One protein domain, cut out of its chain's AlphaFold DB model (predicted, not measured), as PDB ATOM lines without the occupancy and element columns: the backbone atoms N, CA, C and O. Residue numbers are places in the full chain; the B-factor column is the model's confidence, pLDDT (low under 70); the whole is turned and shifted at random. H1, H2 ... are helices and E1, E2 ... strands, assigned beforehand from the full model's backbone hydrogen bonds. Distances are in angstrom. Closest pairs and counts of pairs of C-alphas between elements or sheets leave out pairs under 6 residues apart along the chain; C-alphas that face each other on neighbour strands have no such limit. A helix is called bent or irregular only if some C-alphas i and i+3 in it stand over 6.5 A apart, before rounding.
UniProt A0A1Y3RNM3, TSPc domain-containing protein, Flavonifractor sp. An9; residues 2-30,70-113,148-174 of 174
ATOM      1  N   PHE A   2      -7.940  42.346  49.779       88.19
ATOM      2  CA  PHE A   2      -6.499  42.512  49.994       88.19
ATOM      3  C   PHE A   2      -5.813  43.119  48.758       88.19
ATOM      4  O   PHE A   2      -6.283  42.925  47.640       88.19
ATOM      5  N   VAL A   3      -4.713  43.855  48.950       95.69
ATOM      6  CA  VAL A   3      -3.902  44.412  47.854       95.69
ATOM      7  C   VAL A   3      -2.492  43.835  47.933       95.69
ATOM      8  O   VAL A   3      -1.839  43.937  48.969       95.69
ATOM      9  N   ILE A   4      -2.024  43.259  46.829       97.00
ATOM     10  CA  ILE A   4      -0.639  42.835  46.624       97.00
ATOM     11  C   ILE A   4       0.024  43.879  45.735       97.00
ATOM     12  O   ILE A   4      -0.414  44.100  44.610       97.00
ATOM     13  N   ASP A   5       1.086  44.515  46.215       97.94
ATOM     14  CA  ASP A   5       1.834  45.488  45.422       97.94
ATOM     15  C   ASP A   5       3.111  44.852  44.861       97.94
ATOM     16  O   ASP A   5       4.056  44.587  45.604       97.94
ATOM     17  N   LEU A   6       3.125  44.570  43.554       98.12
ATOM     18  CA  LEU A   6       4.295  44.055  42.830       98.12
ATOM     19  C   LEU A   6       4.975  45.122  41.969       98.12
ATOM     20  O   LEU A   6       5.925  44.801  41.245       98.12
ATOM     21  N   ARG A   7       4.536  46.383  42.044       98.38
ATOM     22  CA  ARG A   7       5.212  47.487  41.357       98.38
ATOM     23  C   ARG A   7       6.644  47.599  41.877       98.38
ATOM     24  O   ARG A   7       6.887  47.508  43.081       98.38
ATOM     25  N   GLY A   8       7.614  47.745  40.979       97.75
ATOM     26  CA  GLY A   8       9.034  47.774  41.346       97.75
ATOM     27  C   GLY A   8       9.640  46.421  41.745       97.75
ATOM     28  O   GLY A   8      10.823  46.376  42.087       97.75
ATOM     29  N   ASN A   9       8.882  45.315  41.719       97.19
ATOM     30  CA  ASN A   9       9.397  43.998  42.092       97.19
ATOM     31  C   ASN A   9      10.180  43.346  40.943       97.19
ATOM     32  O   ASN A   9       9.636  42.595  40.137       97.19
ATOM     33  N   VAL A  10      11.491  43.565  40.929       95.44
ATOM     34  CA  VAL A  10      12.406  43.032  39.906       95.44
ATOM     35  C   VAL A  10      12.685  41.519  40.009       95.44
ATOM     36  O   VAL A  10      13.503  40.989  39.256       95.44
ATOM     37  N   GLY A  11      12.035  40.811  40.937       93.12
ATOM     38  CA  GLY A  11      12.140  39.365  41.111       93.12
ATOM     39  C   GLY A  11      13.024  38.934  42.282       93.12
ATOM     40  O   GLY A  11      13.044  39.562  43.337       93.12
ATOM     41  N   GLY A  12      13.714  37.799  42.129       90.94
ATOM     42  CA  GLY A  12      14.476  37.156  43.202       90.94
ATOM     43  C   GLY A  12      14.208  35.656  43.293       90.94
ATOM     44  O   GLY A  12      14.144  34.966  42.281       90.94
ATOM     45  N   GLN A  13      14.075  35.134  44.515       88.62
ATOM     46  CA  GLN A  13      13.852  33.707  44.759       88.62
ATOM     47  C   GLN A  13      12.340  33.384  44.810       88.62
ATOM     48  O   GLN A  13      11.690  33.737  45.799       88.62
ATOM     49  N   PRO A  14      11.766  32.675  43.815       89.62
ATOM     50  CA  PRO A  14      10.325  32.388  43.743       89.62
ATOM     51  C   PRO A  14       9.788  31.522  44.893       89.62
ATOM     52  O   PRO A  14       8.596  31.565  45.191       89.62
ATOM     53  N   ALA A  15      10.644  30.753  45.578       91.12
ATOM     54  CA  ALA A  15      10.213  29.872  46.666       91.12
ATOM     55  C   ALA A  15       9.482  30.609  47.806       91.12
ATOM     56  O   ALA A  15       8.575  30.047  48.414       91.12
ATOM     57  N   PHE A  16       9.847  31.863  48.099       92.88
ATOM     58  CA  PHE A  16       9.183  32.643  49.148       92.88
ATOM     59  C   PHE A  16       7.774  33.074  48.743       92.88
ATOM     60  O   PHE A  16       6.850  32.948  49.543       92.88
ATOM     61  N   ALA A  17       7.604  33.520  47.498       94.56
ATOM     62  CA  ALA A  17       6.304  33.900  46.959       94.56
ATOM     63  C   ALA A  17       5.351  32.696  46.909       94.56
ATOM     64  O   ALA A  17       4.212  32.791  47.357       94.56
ATOM     65  N   ARG A  18       5.849  31.525  46.489       95.50
ATOM     66  CA  ARG A  18       5.067  30.278  46.474       95.50
ATOM     67  C   ARG A  18       4.671  29.796  47.866       95.50
ATOM     68  O   ARG A  18       3.540  29.376  48.056       95.50
ATOM     69  N   ARG A  19       5.569  29.904  48.852       96.19
ATOM     70  CA  ARG A  19       5.240  29.595  50.257       96.19
ATOM     71  C   ARG A  19       4.197  30.551  50.826       96.19
ATOM     72  O   ARG A  19       3.332  30.117  51.577       96.19
ATOM     73  N   TRP A  20       4.286  31.838  50.487       94.75
ATOM     74  CA  TRP A  20       3.261  32.808  50.868       94.75
ATOM     75  C   TRP A  20       1.915  32.456  50.229       94.75
ATOM     76  O   TRP A  20       0.920  32.393  50.943       94.75
ATOM     77  N   PHE A  21       1.904  32.159  48.924       96.50
ATOM     78  CA  PHE A  21       0.705  31.744  48.196       96.50
ATOM     79  C   PHE A  21       0.059  30.529  48.860       96.50
ATOM     80  O   PHE A  21      -1.119  30.571  49.186       96.50
ATOM     81  N   GLU A  22       0.836  29.475  49.117       96.25
ATOM     82  CA  GLU A  22       0.337  28.243  49.732       96.25
ATOM     83  C   GLU A  22      -0.208  28.481  51.141       96.25
ATOM     84  O   GLU A  22      -1.279  27.986  51.483       96.25
ATOM     85  N   GLY A  23       0.481  29.291  51.950       95.25
ATOM     86  CA  GLY A  23       0.001  29.657  53.280       95.25
ATOM     87  C   GLY A  23      -1.279  30.498  53.257       95.25
ATOM     88  O   GLY A  23      -2.095  30.384  54.167       95.25
ATOM     89  N   PHE A  24      -1.457  31.333  52.232       93.38
ATOM     90  CA  PHE A  24      -2.620  32.205  52.081       93.38
ATOM     91  C   PHE A  24      -3.832  31.483  51.474       93.38
ATOM     92  O   PHE A  24      -4.944  31.634  51.970       93.38
ATOM     93  N   ALA A  25      -3.622  30.703  50.415       93.75
ATOM     94  CA  ALA A  25      -4.676  30.039  49.653       93.75
ATOM     95  C   ALA A  25      -4.953  28.597  50.119       93.75
ATOM     96  O   ALA A  25      -5.910  27.975  49.671       93.75
ATOM     97  N   GLY A  26      -4.112  28.031  50.993       94.94
ATOM     98  CA  GLY A  26      -4.240  26.653  51.479       94.94
ATOM     99  C   GLY A  26      -3.834  25.574  50.467       94.94
ATOM    100  O   GLY A  26      -3.933  24.387  50.772       94.94
ATOM    101  N   ALA A  27      -3.365  25.968  49.281       95.75
ATOM    102  CA  ALA A  27      -2.880  25.085  48.226       95.75
ATOM    103  C   ALA A  27      -1.729  25.748  47.459       95.75
ATOM    104  O   ALA A  27      -1.684  26.969  47.318       95.75
ATOM    105  N   ALA A  28      -0.795  24.947  46.949       95.25
ATOM    106  CA  ALA A  28       0.296  25.445  46.116       95.25
ATOM    107  C   ALA A  28      -0.222  25.957  44.754       95.25
ATOM    108  O   ALA A  28      -1.173  25.383  44.212       95.25
ATOM    109  N   PRO A  29       0.413  26.987  44.162       96.00
ATOM    110  CA  PRO A  29       0.032  27.456  42.835       96.00
ATOM    111  C   PRO A  29       0.389  26.409  41.774       96.00
ATOM    112  O   PRO A  29       1.424  25.740  41.857       96.00
ATOM    113  N   SER A  30      -0.455  26.290  40.752       95.56
ATOM    114  CA  SER A  30      -0.251  25.371  39.629       95.56
ATOM    115  C   SER A  30      -0.537  26.096  38.312       95.56
ATOM    116  O   SER A  30      -1.629  25.963  37.756       95.56
ATOM    117  N   VAL A  70      -7.308  27.602  42.032       96.50
ATOM    118  CA  VAL A  70      -7.400  27.608  43.489       96.50
ATOM    119  C   VAL A  70      -8.531  28.554  43.880       96.50
ATOM    120  O   VAL A  70      -8.489  29.739  43.547       96.50
ATOM    121  N   GLU A  71      -9.541  28.013  44.561       95.12
ATOM    122  CA  GLU A  71     -10.694  28.777  45.047       95.12
ATOM    123  C   GLU A  71     -10.259  29.822  46.083       95.12
ATOM    124  O   GLU A  71      -9.338  29.604  46.876       95.12
ATOM    125  N   GLN A  72     -10.926  30.973  46.075       91.69
ATOM    126  CA  GLN A  72     -10.649  32.064  47.000       91.69
ATOM    127  C   GLN A  72     -11.910  32.891  47.235       91.69
ATOM    128  O   GLN A  72     -12.528  33.355  46.288       91.69
ATOM    129  N   ASP A  73     -12.254  33.169  48.490       89.06
ATOM    130  CA  ASP A  73     -13.438  33.972  48.829       89.06
ATOM    131  C   ASP A  73     -13.162  35.484  48.794       89.06
ATOM    132  O   ASP A  73     -14.061  36.303  48.596       89.06
ATOM    133  N   SER A  74     -11.907  35.885  49.014       88.81
ATOM    134  CA  SER A  74     -11.518  37.295  49.088       88.81
ATOM    135  C   SER A  74     -11.175  37.887  47.724       88.81
ATOM    136  O   SER A  74     -10.318  37.369  47.020       88.81
ATOM    137  N   VAL A  75     -11.731  39.061  47.410       93.19
ATOM    138  CA  VAL A  75     -11.268  39.877  46.270       93.19
ATOM    139  C   VAL A  75      -9.855  40.403  46.531       93.19
ATOM    140  O   VAL A  75      -9.590  41.003  47.585       93.19
ATOM    141  N   ILE A  76      -8.964  40.205  45.560       95.94
ATOM    142  CA  ILE A  76      -7.552  40.585  45.613       95.94
ATOM    143  C   ILE A  76      -7.239  41.516  44.446       95.94
ATOM    144  O   ILE A  76      -7.535  41.204  43.298       95.94
ATOM    145  N   PHE A  77      -6.576  42.634  44.724       97.81
ATOM    146  CA  PHE A  77      -6.003  43.486  43.684       97.81
ATOM    147  C   PHE A  77      -4.489  43.305  43.649       97.81
ATOM    148  O   PHE A  77      -3.830  43.457  44.676       97.81
ATOM    149  N   CYS A  78      -3.930  42.995  42.485       98.38
ATOM    150  CA  CYS A  78      -2.489  42.882  42.285       98.38
ATOM    151  C   CYS A  78      -1.990  44.060  41.447       98.38
ATOM    152  O   CYS A  78      -2.341  44.184  40.275       98.38
ATOM    153  N   LEU A  79      -1.166  44.926  42.035       98.75
ATOM    154  CA  LEU A  79      -0.611  46.083  41.341       98.75
ATOM    155  C   LEU A  79       0.657  45.685  40.585       98.75
ATOM    156  O   LEU A  79       1.561  45.099  41.182       98.75
ATOM    157  N   THR A  80       0.748  46.032  39.303       98.62
ATOM    158  CA  THR A  80       1.905  45.710  38.453       98.62
ATOM    159  C   THR A  80       2.420  46.929  37.701       98.62
ATOM    160  O   THR A  80       1.674  47.857  37.374       98.62
ATOM    161  N   ASP A  81       3.718  46.923  37.409       98.31
ATOM    162  CA  ASP A  81       4.347  47.893  36.523       98.31
ATOM    163  C   ASP A  81       5.460  47.253  35.690       98.31
ATOM    164  O   ASP A  81       5.790  46.081  35.860       98.31
ATOM    165  N   TYR A  82       6.075  48.039  34.804       97.38
ATOM    166  CA  TYR A  82       7.161  47.559  33.949       97.38
ATOM    167  C   TYR A  82       8.377  47.038  34.737       97.38
ATOM    168  O   TYR A  82       9.160  46.260  34.203       97.38
ATOM    169  N   ALA A  83       8.555  47.437  35.999       97.56
ATOM    170  CA  ALA A  83       9.645  46.944  36.833       97.56
ATOM    171  C   ALA A  83       9.330  45.585  37.484       97.56
ATOM    172  O   ALA A  83      10.251  44.937  37.983       97.56
ATOM    173  N   THR A  84       8.074  45.121  37.455       98.25
ATOM    174  CA  THR A  84       7.723  43.746  37.819       98.25
ATOM    175  C   THR A  84       8.410  42.774  36.849       98.25
ATOM    176  O   THR A  84       8.037  42.711  35.680       98.25
ATOM    177  N   ALA A  85       9.414  42.021  37.302       96.00
ATOM    178  CA  ALA A  85      10.255  41.188  36.434       96.00
ATOM    179  C   ALA A  85      10.595  39.827  37.061       96.00
ATOM    180  O   ALA A  85      10.536  39.649  38.281       96.00
ATOM    181  N   SER A  86      11.011  38.863  36.235       93.19
ATOM    182  CA  SER A  86      11.594  37.587  36.682       93.19
ATOM    183  C   SER A  86      10.679  36.845  37.676       93.19
ATOM    184  O   SER A  86       9.521  36.579  37.367       93.19
ATOM    185  N   ALA A  87      11.146  36.521  38.888       93.25
ATOM    186  CA  ALA A  87      10.318  35.855  39.898       93.25
ATOM    187  C   ALA A  87       9.079  36.670  40.324       93.25
ATOM    188  O   ALA A  87       8.112  36.084  40.801       93.25
ATOM    189  N   GLY A  88       9.078  37.995  40.131       95.94
ATOM    190  CA  GLY A  88       7.890  38.832  40.305       95.94
ATOM    191  C   GLY A  88       6.828  38.516  39.253       95.94
ATOM    192  O   GLY A  88       5.655  38.369  39.579       95.94
ATOM    193  N   GLU A  89       7.242  38.293  38.006       95.62
ATOM    194  CA  GLU A  89       6.353  37.836  36.932       95.62
ATOM    195  C   GLU A  89       5.929  36.377  37.106       95.62
ATOM    196  O   GLU A  89       4.805  36.019  36.766       95.62
ATOM    197  N   TRP A  90       6.782  35.527  37.680       93.62
ATOM    198  CA  TRP A  90       6.364  34.171  38.048       93.62
ATOM    199  C   TRP A  90       5.290  34.205  39.125       93.62
ATOM    200  O   TRP A  90       4.335  33.444  39.038       93.62
ATOM    201  N   PHE A  91       5.398  35.119  40.089       96.81
ATOM    202  CA  PHE A  91       4.353  35.294  41.086       96.81
ATOM    203  C   PHE A  91       3.063  35.869  40.484       96.81
ATOM    204  O   PHE A  91       1.984  35.454  40.885       96.81
ATOM    205  N   VAL A  92       3.140  36.734  39.464       96.81
ATOM    206  CA  VAL A  92       1.963  37.104  38.652       96.81
ATOM    207  C   VAL A  92       1.345  35.867  37.989       96.81
ATOM    208  O   VAL A  92       0.132  35.688  38.045       96.81
ATOM    209  N   GLY A  93       2.163  34.987  37.407       95.06
ATOM    210  CA  GLY A  93       1.713  33.710  36.845       95.06
ATOM    211  C   GLY A  93       1.048  32.793  37.877       95.06
ATOM    212  O   GLY A  93       0.003  32.218  37.584       95.06
ATOM    213  N   ASP A  94       1.606  32.708  39.085       96.25
ATOM    214  CA  ASP A  94       1.040  31.956  40.209       96.25
ATOM    215  C   ASP A  94      -0.297  32.581  40.669       96.25
ATOM    216  O   ASP A  94      -1.290  31.882  40.834       96.25
ATOM    217  N   LEU A  95      -0.381  33.910  40.803       96.94
ATOM    218  CA  LEU A  95      -1.614  34.618  41.184       96.94
ATOM    219  C   LEU A  95      -2.733  34.477  40.148       96.94
ATOM    220  O   LEU A  95      -3.903  34.523  40.511       96.94
ATOM    221  N   ARG A  96      -2.404  34.257  38.872       95.44
ATOM    222  CA  ARG A  96      -3.397  33.974  37.822       95.44
ATOM    223  C   ARG A  96      -4.085  32.621  37.968       95.44
ATOM    224  O   ARG A  96      -5.046  32.373  37.249       95.44
ATOM    225  N   THR A  97      -3.611  31.755  38.862       96.38
ATOM    226  CA  THR A  97      -4.284  30.492  39.192       96.38
ATOM    227  C   THR A  97      -5.234  30.630  40.375       96.38
ATOM    228  O   THR A  97      -5.897  29.659  40.727       96.38
ATOM    229  N   LEU A  98      -5.272  31.794  41.023       96.19
ATOM    230  CA  LEU A  98      -6.121  32.072  42.172       96.19
ATOM    231  C   LEU A  98      -7.382  32.805  41.714       96.19
ATOM    232  O   LEU A  98      -7.311  33.750  40.925       96.19
ATOM    233  N   GLU A  99      -8.539  32.379  42.207       95.38
ATOM    234  CA  GLU A  99      -9.793  33.067  41.915       95.38
ATOM    235  C   GLU A  99      -9.836  34.478  42.530       95.38
ATOM    236  O   GLU A  99      -9.142  34.798  43.496       95.38
ATOM    237  N   HIS A 100     -10.663  35.344  41.941       95.12
ATOM    238  CA  HIS A 100     -10.928  36.711  42.411       95.12
ATOM    239  C   HIS A 100      -9.705  37.646  42.514       95.12
ATOM    240  O   HIS A 100      -9.734  38.621  43.272       95.12
ATOM    241  N   VAL A 101      -8.663  37.408  41.711       97.50
ATOM    242  CA  VAL A 101      -7.544  38.343  41.526       97.50
ATOM    243  C   VAL A 101      -7.806  39.271  40.339       97.50
ATOM    244  O   VAL A 101      -8.125  38.810  39.247       97.50
ATOM    245  N   VAL A 102      -7.632  40.577  40.545       97.56
ATOM    246  CA  VAL A 102      -7.682  41.611  39.503       97.56
ATOM    247  C   VAL A 102      -6.326  42.307  39.418       97.56
ATOM    248  O   VAL A 102      -5.865  42.912  40.388       97.56
ATOM    249  N   PHE A 103      -5.684  42.247  38.257       98.50
ATOM    250  CA  PHE A 103      -4.407  42.902  37.986       98.50
ATOM    251  C   PHE A 103      -4.624  44.349  37.537       98.50
ATOM    252  O   PHE A 103      -5.417  44.621  36.634       98.50
ATOM    253  N   VAL A 104      -3.912  45.293  38.155       98.75
ATOM    254  CA  VAL A 104      -4.121  46.736  37.960       98.75
ATOM    255  C   VAL A 104      -2.789  47.456  37.760       98.75
ATOM    256  O   VAL A 104      -1.876  47.318  38.570       98.75
ATOM    257  N   GLY A 105      -2.682  48.279  36.718       98.56
ATOM    258  CA  GLY A 105      -1.486  49.082  36.449       98.56
ATOM    259  C   GLY A 105      -1.080  49.035  34.984       98.56
ATOM    260  O   GLY A 105      -1.897  49.309  34.105       98.56
ATOM    261  N   SER A 106       0.183  48.691  34.726       98.31
ATOM    262  CA  SER A 106       0.714  48.462  33.378       98.31
ATOM    263  C   SER A 106       1.234  47.037  33.219       98.31
ATOM    264  O   SER A 106       1.287  46.270  34.185       98.31
ATOM    265  N   ASN A 107       1.672  46.707  32.001       97.81
ATOM    266  CA  ASN A 107       2.397  45.468  31.750       97.81
ATOM    267  C   ASN A 107       3.594  45.309  32.682       97.81
ATOM    268  O   ASN A 107       4.239  46.300  33.035       97.81
ATOM    269  N   THR A 108       3.900  44.053  32.996       98.00
ATOM    270  CA  THR A 108       5.178  43.650  33.585       98.00
ATOM    271  C   THR A 108       6.325  43.748  32.567       98.00
ATOM    272  O   THR A 108       6.107  44.054  31.394       98.00
ATOM    273  N   CYS A 109       7.564  43.504  33.003       97.19
ATOM    274  CA  CYS A 109       8.778  43.702  32.202       97.19
ATOM    275  C   CYS A 109       8.862  42.820  30.945       97.19
ATOM    276  O   CYS A 109       9.481  43.218  29.957       97.19
ATOM    277  N   GLY A 110       8.307  41.606  30.986       94.75
ATOM    278  CA  GLY A 110       8.520  40.606  29.945       94.75
ATOM    279  C   GLY A 110       9.884  39.931  30.042       94.75
ATOM    280  O   GLY A 110      10.579  39.824  29.041       94.75
ATOM    281  N   ALA A 111      10.273  39.476  31.233       91.69
ATOM    282  CA  ALA A 111      11.490  38.709  31.504       91.69
ATOM    283  C   ALA A 111      11.135  37.279  31.962       91.69
ATOM    284  O   ALA A 111      11.569  36.808  33.019       91.69
ATOM    285  N   THR A 112      10.274  36.603  31.190       85.00
ATOM    286  CA  THR A 112       9.604  35.353  31.595       85.00
ATOM    287  C   THR A 112      10.044  34.114  30.826       85.00
ATOM    288  O   THR A 112       9.909  33.009  31.351       85.00
ATOM    289  N   LEU A 113      10.555  34.276  29.603       89.12
ATOM    290  CA  LEU A 113      10.809  33.161  28.695       89.12
ATOM    291  C   LEU A 113      12.064  32.385  29.099       89.12
ATOM    292  O   LEU A 113      11.999  31.171  29.274       89.12
ATOM    293  N   PHE A 148       3.145  40.356  31.235       95.62
ATOM    294  CA  PHE A 148       1.756  40.102  31.574       95.62
ATOM    295  C   PHE A 148       0.969  41.406  31.525       95.62
ATOM    296  O   PHE A 148       1.368  42.393  32.136       95.62
ATOM    297  N   GLN A 149      -0.155  41.389  30.810       96.25
ATOM    298  CA  GLN A 149      -1.065  42.528  30.742       96.25
ATOM    299  C   GLN A 149      -1.967  42.568  31.982       96.25
ATOM    300  O   GLN A 149      -2.421  41.501  32.412       96.25
ATOM    301  N   PRO A 150      -2.241  43.762  32.536       97.56
ATOM    302  CA  PRO A 150      -3.206  43.925  33.612       97.56
ATOM    303  C   PRO A 150      -4.638  43.789  33.080       97.56
ATOM    304  O   PRO A 150      -4.897  43.990  31.890       97.56
ATOM    305  N   ASP A 151      -5.579  43.514  33.979       98.06
ATOM    306  CA  ASP A 151      -7.010  43.532  33.666       98.06
ATOM    307  C   ASP A 151      -7.522  44.976  33.578       98.06
ATOM    308  O   ASP A 151      -8.314  45.320  32.700       98.06
ATOM    309  N   LEU A 152      -7.031  45.844  34.472       98.06
ATOM    310  CA  LEU A 152      -7.362  47.266  34.520       98.06
ATOM    311  C   LEU A 152      -6.118  48.120  34.268       98.06
ATOM    312  O   LEU A 152      -5.204  48.203  35.092       98.06
ATOM    313  N   TRP A 153      -6.112  48.799  33.125       98.50
ATOM    314  CA  TRP A 153      -5.032  49.694  32.730       98.50
ATOM    315  C   TRP A 153      -5.155  51.055  33.405       98.50
ATOM    316  O   TRP A 153      -6.111  51.793  33.168       98.50
ATOM    317  N   VAL A 154      -4.153  51.403  34.206       98.12
ATOM    318  CA  VAL A 154      -4.014  52.712  34.858       98.12
ATOM    319  C   VAL A 154      -2.533  53.085  34.944       98.12
ATOM    320  O   VAL A 154      -1.685  52.189  34.981       98.12
ATOM    321  N   PRO A 155      -2.173  54.381  35.005       98.25
ATOM    322  CA  PRO A 155      -0.808  54.777  35.331       98.25
ATOM    323  C   PRO A 155      -0.360  54.087  36.631       98.25
ATOM    324  O   PRO A 155      -1.050  54.224  37.645       98.25
ATOM    325  N   PRO A 156       0.763  53.339  36.651       97.62
ATOM    326  CA  PRO A 156       1.132  52.552  37.823       97.62
ATOM    327  C   PRO A 156       1.258  53.364  39.109       97.62
ATOM    328  O   PRO A 156       0.973  52.844  40.182       97.62
ATOM    329  N   GLN A 157       1.630  54.644  39.025       97.50
ATOM    330  CA  GLN A 157       1.731  55.553  40.171       97.50
ATOM    331  C   GLN A 157       0.367  55.820  40.826       97.50
ATOM    332  O   GLN A 157       0.297  56.014  42.036       97.50
ATOM    333  N   GLU A 158      -0.712  55.763  40.044       98.00
ATOM    334  CA  GLU A 158      -2.091  55.997  40.480       98.00
ATOM    335  C   GLU A 158      -2.827  54.695  40.830       98.00
ATOM    336  O   GLU A 158      -3.945  54.743  41.338       98.00
ATOM    337  N   ALA A 159      -2.224  53.524  40.585       98.00
ATOM    338  CA  ALA A 159      -2.909  52.232  40.672       98.00
ATOM    339  C   ALA A 159      -3.537  51.960  42.047       98.00
ATOM    340  O   ALA A 159      -4.689  51.542  42.127       98.00
ATOM    341  N   LEU A 160      -2.817  52.265  43.130       97.56
ATOM    342  CA  LEU A 160      -3.337  52.097  44.489       97.56
ATOM    343  C   LEU A 160      -4.530  53.027  44.768       97.56
ATOM    344  O   LEU A 160      -5.517  52.602  45.361       97.56
ATOM    345  N   GLU A 161      -4.455  54.281  44.322       97.44
ATOM    346  CA  GLU A 161      -5.543  55.246  44.497       97.44
ATOM    347  C   GLU A 161      -6.766  54.855  43.657       97.44
ATOM    348  O   GLU A 161      -7.898  54.910  44.132       97.44
ATOM    349  N   ALA A 162      -6.547  54.392  42.424       97.25
ATOM    350  CA  ALA A 162      -7.601  53.884  41.558       97.25
ATOM    351  C   ALA A 162      -8.315  52.673  42.177       97.25
ATOM    352  O   ALA A 162      -9.545  52.645  42.185       97.25
ATOM    353  N   VAL A 163      -7.561  51.726  42.748       97.38
ATOM    354  CA  VAL A 163      -8.125  50.600  43.505       97.38
ATOM    355  C   VAL A 163      -8.911  51.104  44.713       97.38
ATOM    356  O   VAL A 163     -10.051  50.692  44.883       97.38
ATOM    357  N   SER A 164      -8.381  52.050  45.497       95.75
ATOM    358  CA  SER A 164      -9.105  52.630  46.641       95.75
ATOM    359  C   SER A 164     -10.467  53.203  46.233       95.75
ATOM    360  O   SER A 164     -11.486  52.852  46.823       95.75
ATOM    361  N   ARG A 165     -10.510  54.018  45.168       95.81
ATOM    362  CA  ARG A 165     -11.760  54.602  44.648       95.81
ATOM    363  C   ARG A 165     -12.740  53.539  44.152       95.81
ATOM    364  O   ARG A 165     -13.943  53.668  44.362       95.81
ATOM    365  N   LEU A 166     -12.238  52.495  43.490       95.00
ATOM    366  CA  LEU A 166     -13.056  51.372  43.033       95.00
ATOM    367  C   LEU A 166     -13.676  50.638  44.228       95.00
ATOM    368  O   LEU A 166     -14.875  50.362  44.231       95.00
ATOM    369  N   CYS A 167     -12.888  50.376  45.266       94.38
ATOM    370  CA  CYS A 167     -13.354  49.694  46.466       94.38
ATOM    371  C   CYS A 167     -14.393  50.511  47.236       94.38
ATOM    372  O   CYS A 167     -15.410  49.955  47.647       94.38
ATOM    373  N   GLU A 168     -14.193  51.823  47.366       94.75
ATOM    374  CA  GLU A 168     -15.183  52.735  47.948       94.75
ATOM    375  C   GLU A 168     -16.494  52.731  47.156       94.75
ATOM    376  O   GLU A 168     -17.570  52.616  47.741       94.75
ATOM    377  N   TYR A 169     -16.409  52.803  45.824       94.75
ATOM    378  CA  TYR A 169     -17.578  52.836  44.948       94.75
ATOM    379  C   TYR A 169     -18.422  51.556  45.037       94.75
ATOM    380  O   TYR A 169     -19.650  51.627  45.076       94.75
ATOM    381  N   TYR A 170     -17.773  50.390  45.085       93.19
ATOM    382  CA  TYR A 170     -18.451  49.090  45.143       93.19
ATOM    383  C   TYR A 170     -18.699  48.576  46.569       93.19
ATOM    384  O   TYR A 170     -19.274  47.501  46.729       93.19
ATOM    385  N   GLY A 171     -18.285  49.313  47.604       92.31
ATOM    386  CA  GLY A 171     -18.420  48.873  48.994       92.31
ATOM    387  C   GLY A 171     -17.587  47.628  49.323       92.31
ATOM    388  O   GLY A 171     -18.016  46.811  50.128       92.31
ATOM    389  N   LEU A 172     -16.408  47.477  48.706       88.25
ATOM    390  CA  LEU A 172     -15.484  46.345  48.906       88.25
ATOM    391  C   LEU A 172     -14.568  46.511  50.134       88.25
ATOM    392  O   LEU A 172     -13.615  45.745  50.311       88.25
ATOM    393  N   ASN A 173     -14.830  47.527  50.959       69.94
ATOM    394  CA  ASN A 173     -14.086  47.782  52.188       69.94
ATOM    395  C   ASN A 173     -14.231  46.595  53.167       69.94
ATOM    396  O   ASN A 173     -15.299  45.981  53.199       69.94
ATOM    397  N   PRO A 174     -13.173  46.252  53.928       56.97
ATOM    398  CA  PRO A 174     -13.233  45.183  54.922       56.97
ATOM    399  C   PRO A 174     -14.259  45.439  56.031       56.97
ATOM    400  O   PRO A 174     -14.495  46.623  56.370       56.97
TER     401      PRO A 174
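What this domain is: This is residues 2 to 30, 70 to 113 and 148 to 174 of the 174 residues of the protein "TSPc domain-containing protein" of Flavonifractor sp. An9 (UniProt A0A1Y3RNM3). A small parallel sheet of three strands, E1, E2 and E3, is the core, with H3 over one face and H2 over the opposite face; H1 packs on H2, away from the sheet. Residues 165 to 171, of which 165 to 170 belong to H3, stick out. The printed part has 100 residues with three named helices and three named strands, in the order E1 H1 E2 H2 E3 H3, and the sheet's order is E1, E2, E3. The class is mixed, helices and strands. The whole is compact, with a radius of gyration of the C-alphas of 13.1 A, and only just flat, spanning 36 by 29 by 16 A.

Where its parts are: In the sheet, E1 is residues 2 to 5, E2 residues 76 to 80, 12.9 A long, and E3 residues 101 to 105, 13.3 A long. C-alpha 2, where E1 begins, is at (-6.499, 42.512, 49.994). H2 is residues 87 to 95, 12.1 A long, and H1 residues 14 to 25, 16.3 A long. H3, residues 156 to 170, is 21.2 A long and ends with C-alpha 170 at (-18.451, 49.090, 45.143). H3 is irregular: C-alphas 157 and 160 are 7.5 A apart.

How they stand to each other: E2 is the inner strand, between the edge strands E1 and E3. E1 and E2 are parallel, their directions at 12 degrees, with N 4 and O 77 within hydrogen-bond range at 2.8 A. E2 and E3 are parallel at 30 degrees, with N 102 and O 76 at 2.8 A. Residues 104 to 105 of E3 also pair with residues 152 to 153, parallel. H3 is on the sheet at a height of 10.0 A and runs along the strands, at 15 degrees to E2 on the local plane; its closest C-alphas to E3 are those of Pro 156 and Gly 105, 4.6 A apart. H2 is on the opposite face at a height of 10.5 A and only just runs along the strands, at 29 degrees to E2 on the local plane. E2, H2 and E3 form a strand-helix-strand unit, two parallel neighbour strands with a helix between, and its crossover is right-handed. H1 is not on the sheet but touches H2, the closest C-alphas being those of Pro 14 and Ala 87, 5.2 A apart, at a shallow tilt of 23 degrees, the same way. H3 is apart from H1 and H2. In H1 and H2 every O i to N i+4 pair is within hydrogen-bond range; in H3, 9 of 11.

The domain as a whole: The two C-alphas farthest apart, those of Leu 113 and Gly 171, are 38.9 A apart. Residues 31 to 69 and 114 to 147 are not printed; the gaps between C-alphas are 8.4 A from 30 to 70 and 11.8 A from 113 to 148. Of the links printed whole, H2 to E3 is tight, and E1 to H1 and E2 to H2 are short. The mean pLDDT of the printed part is 94.8, and residues 173 to 174 are under 70.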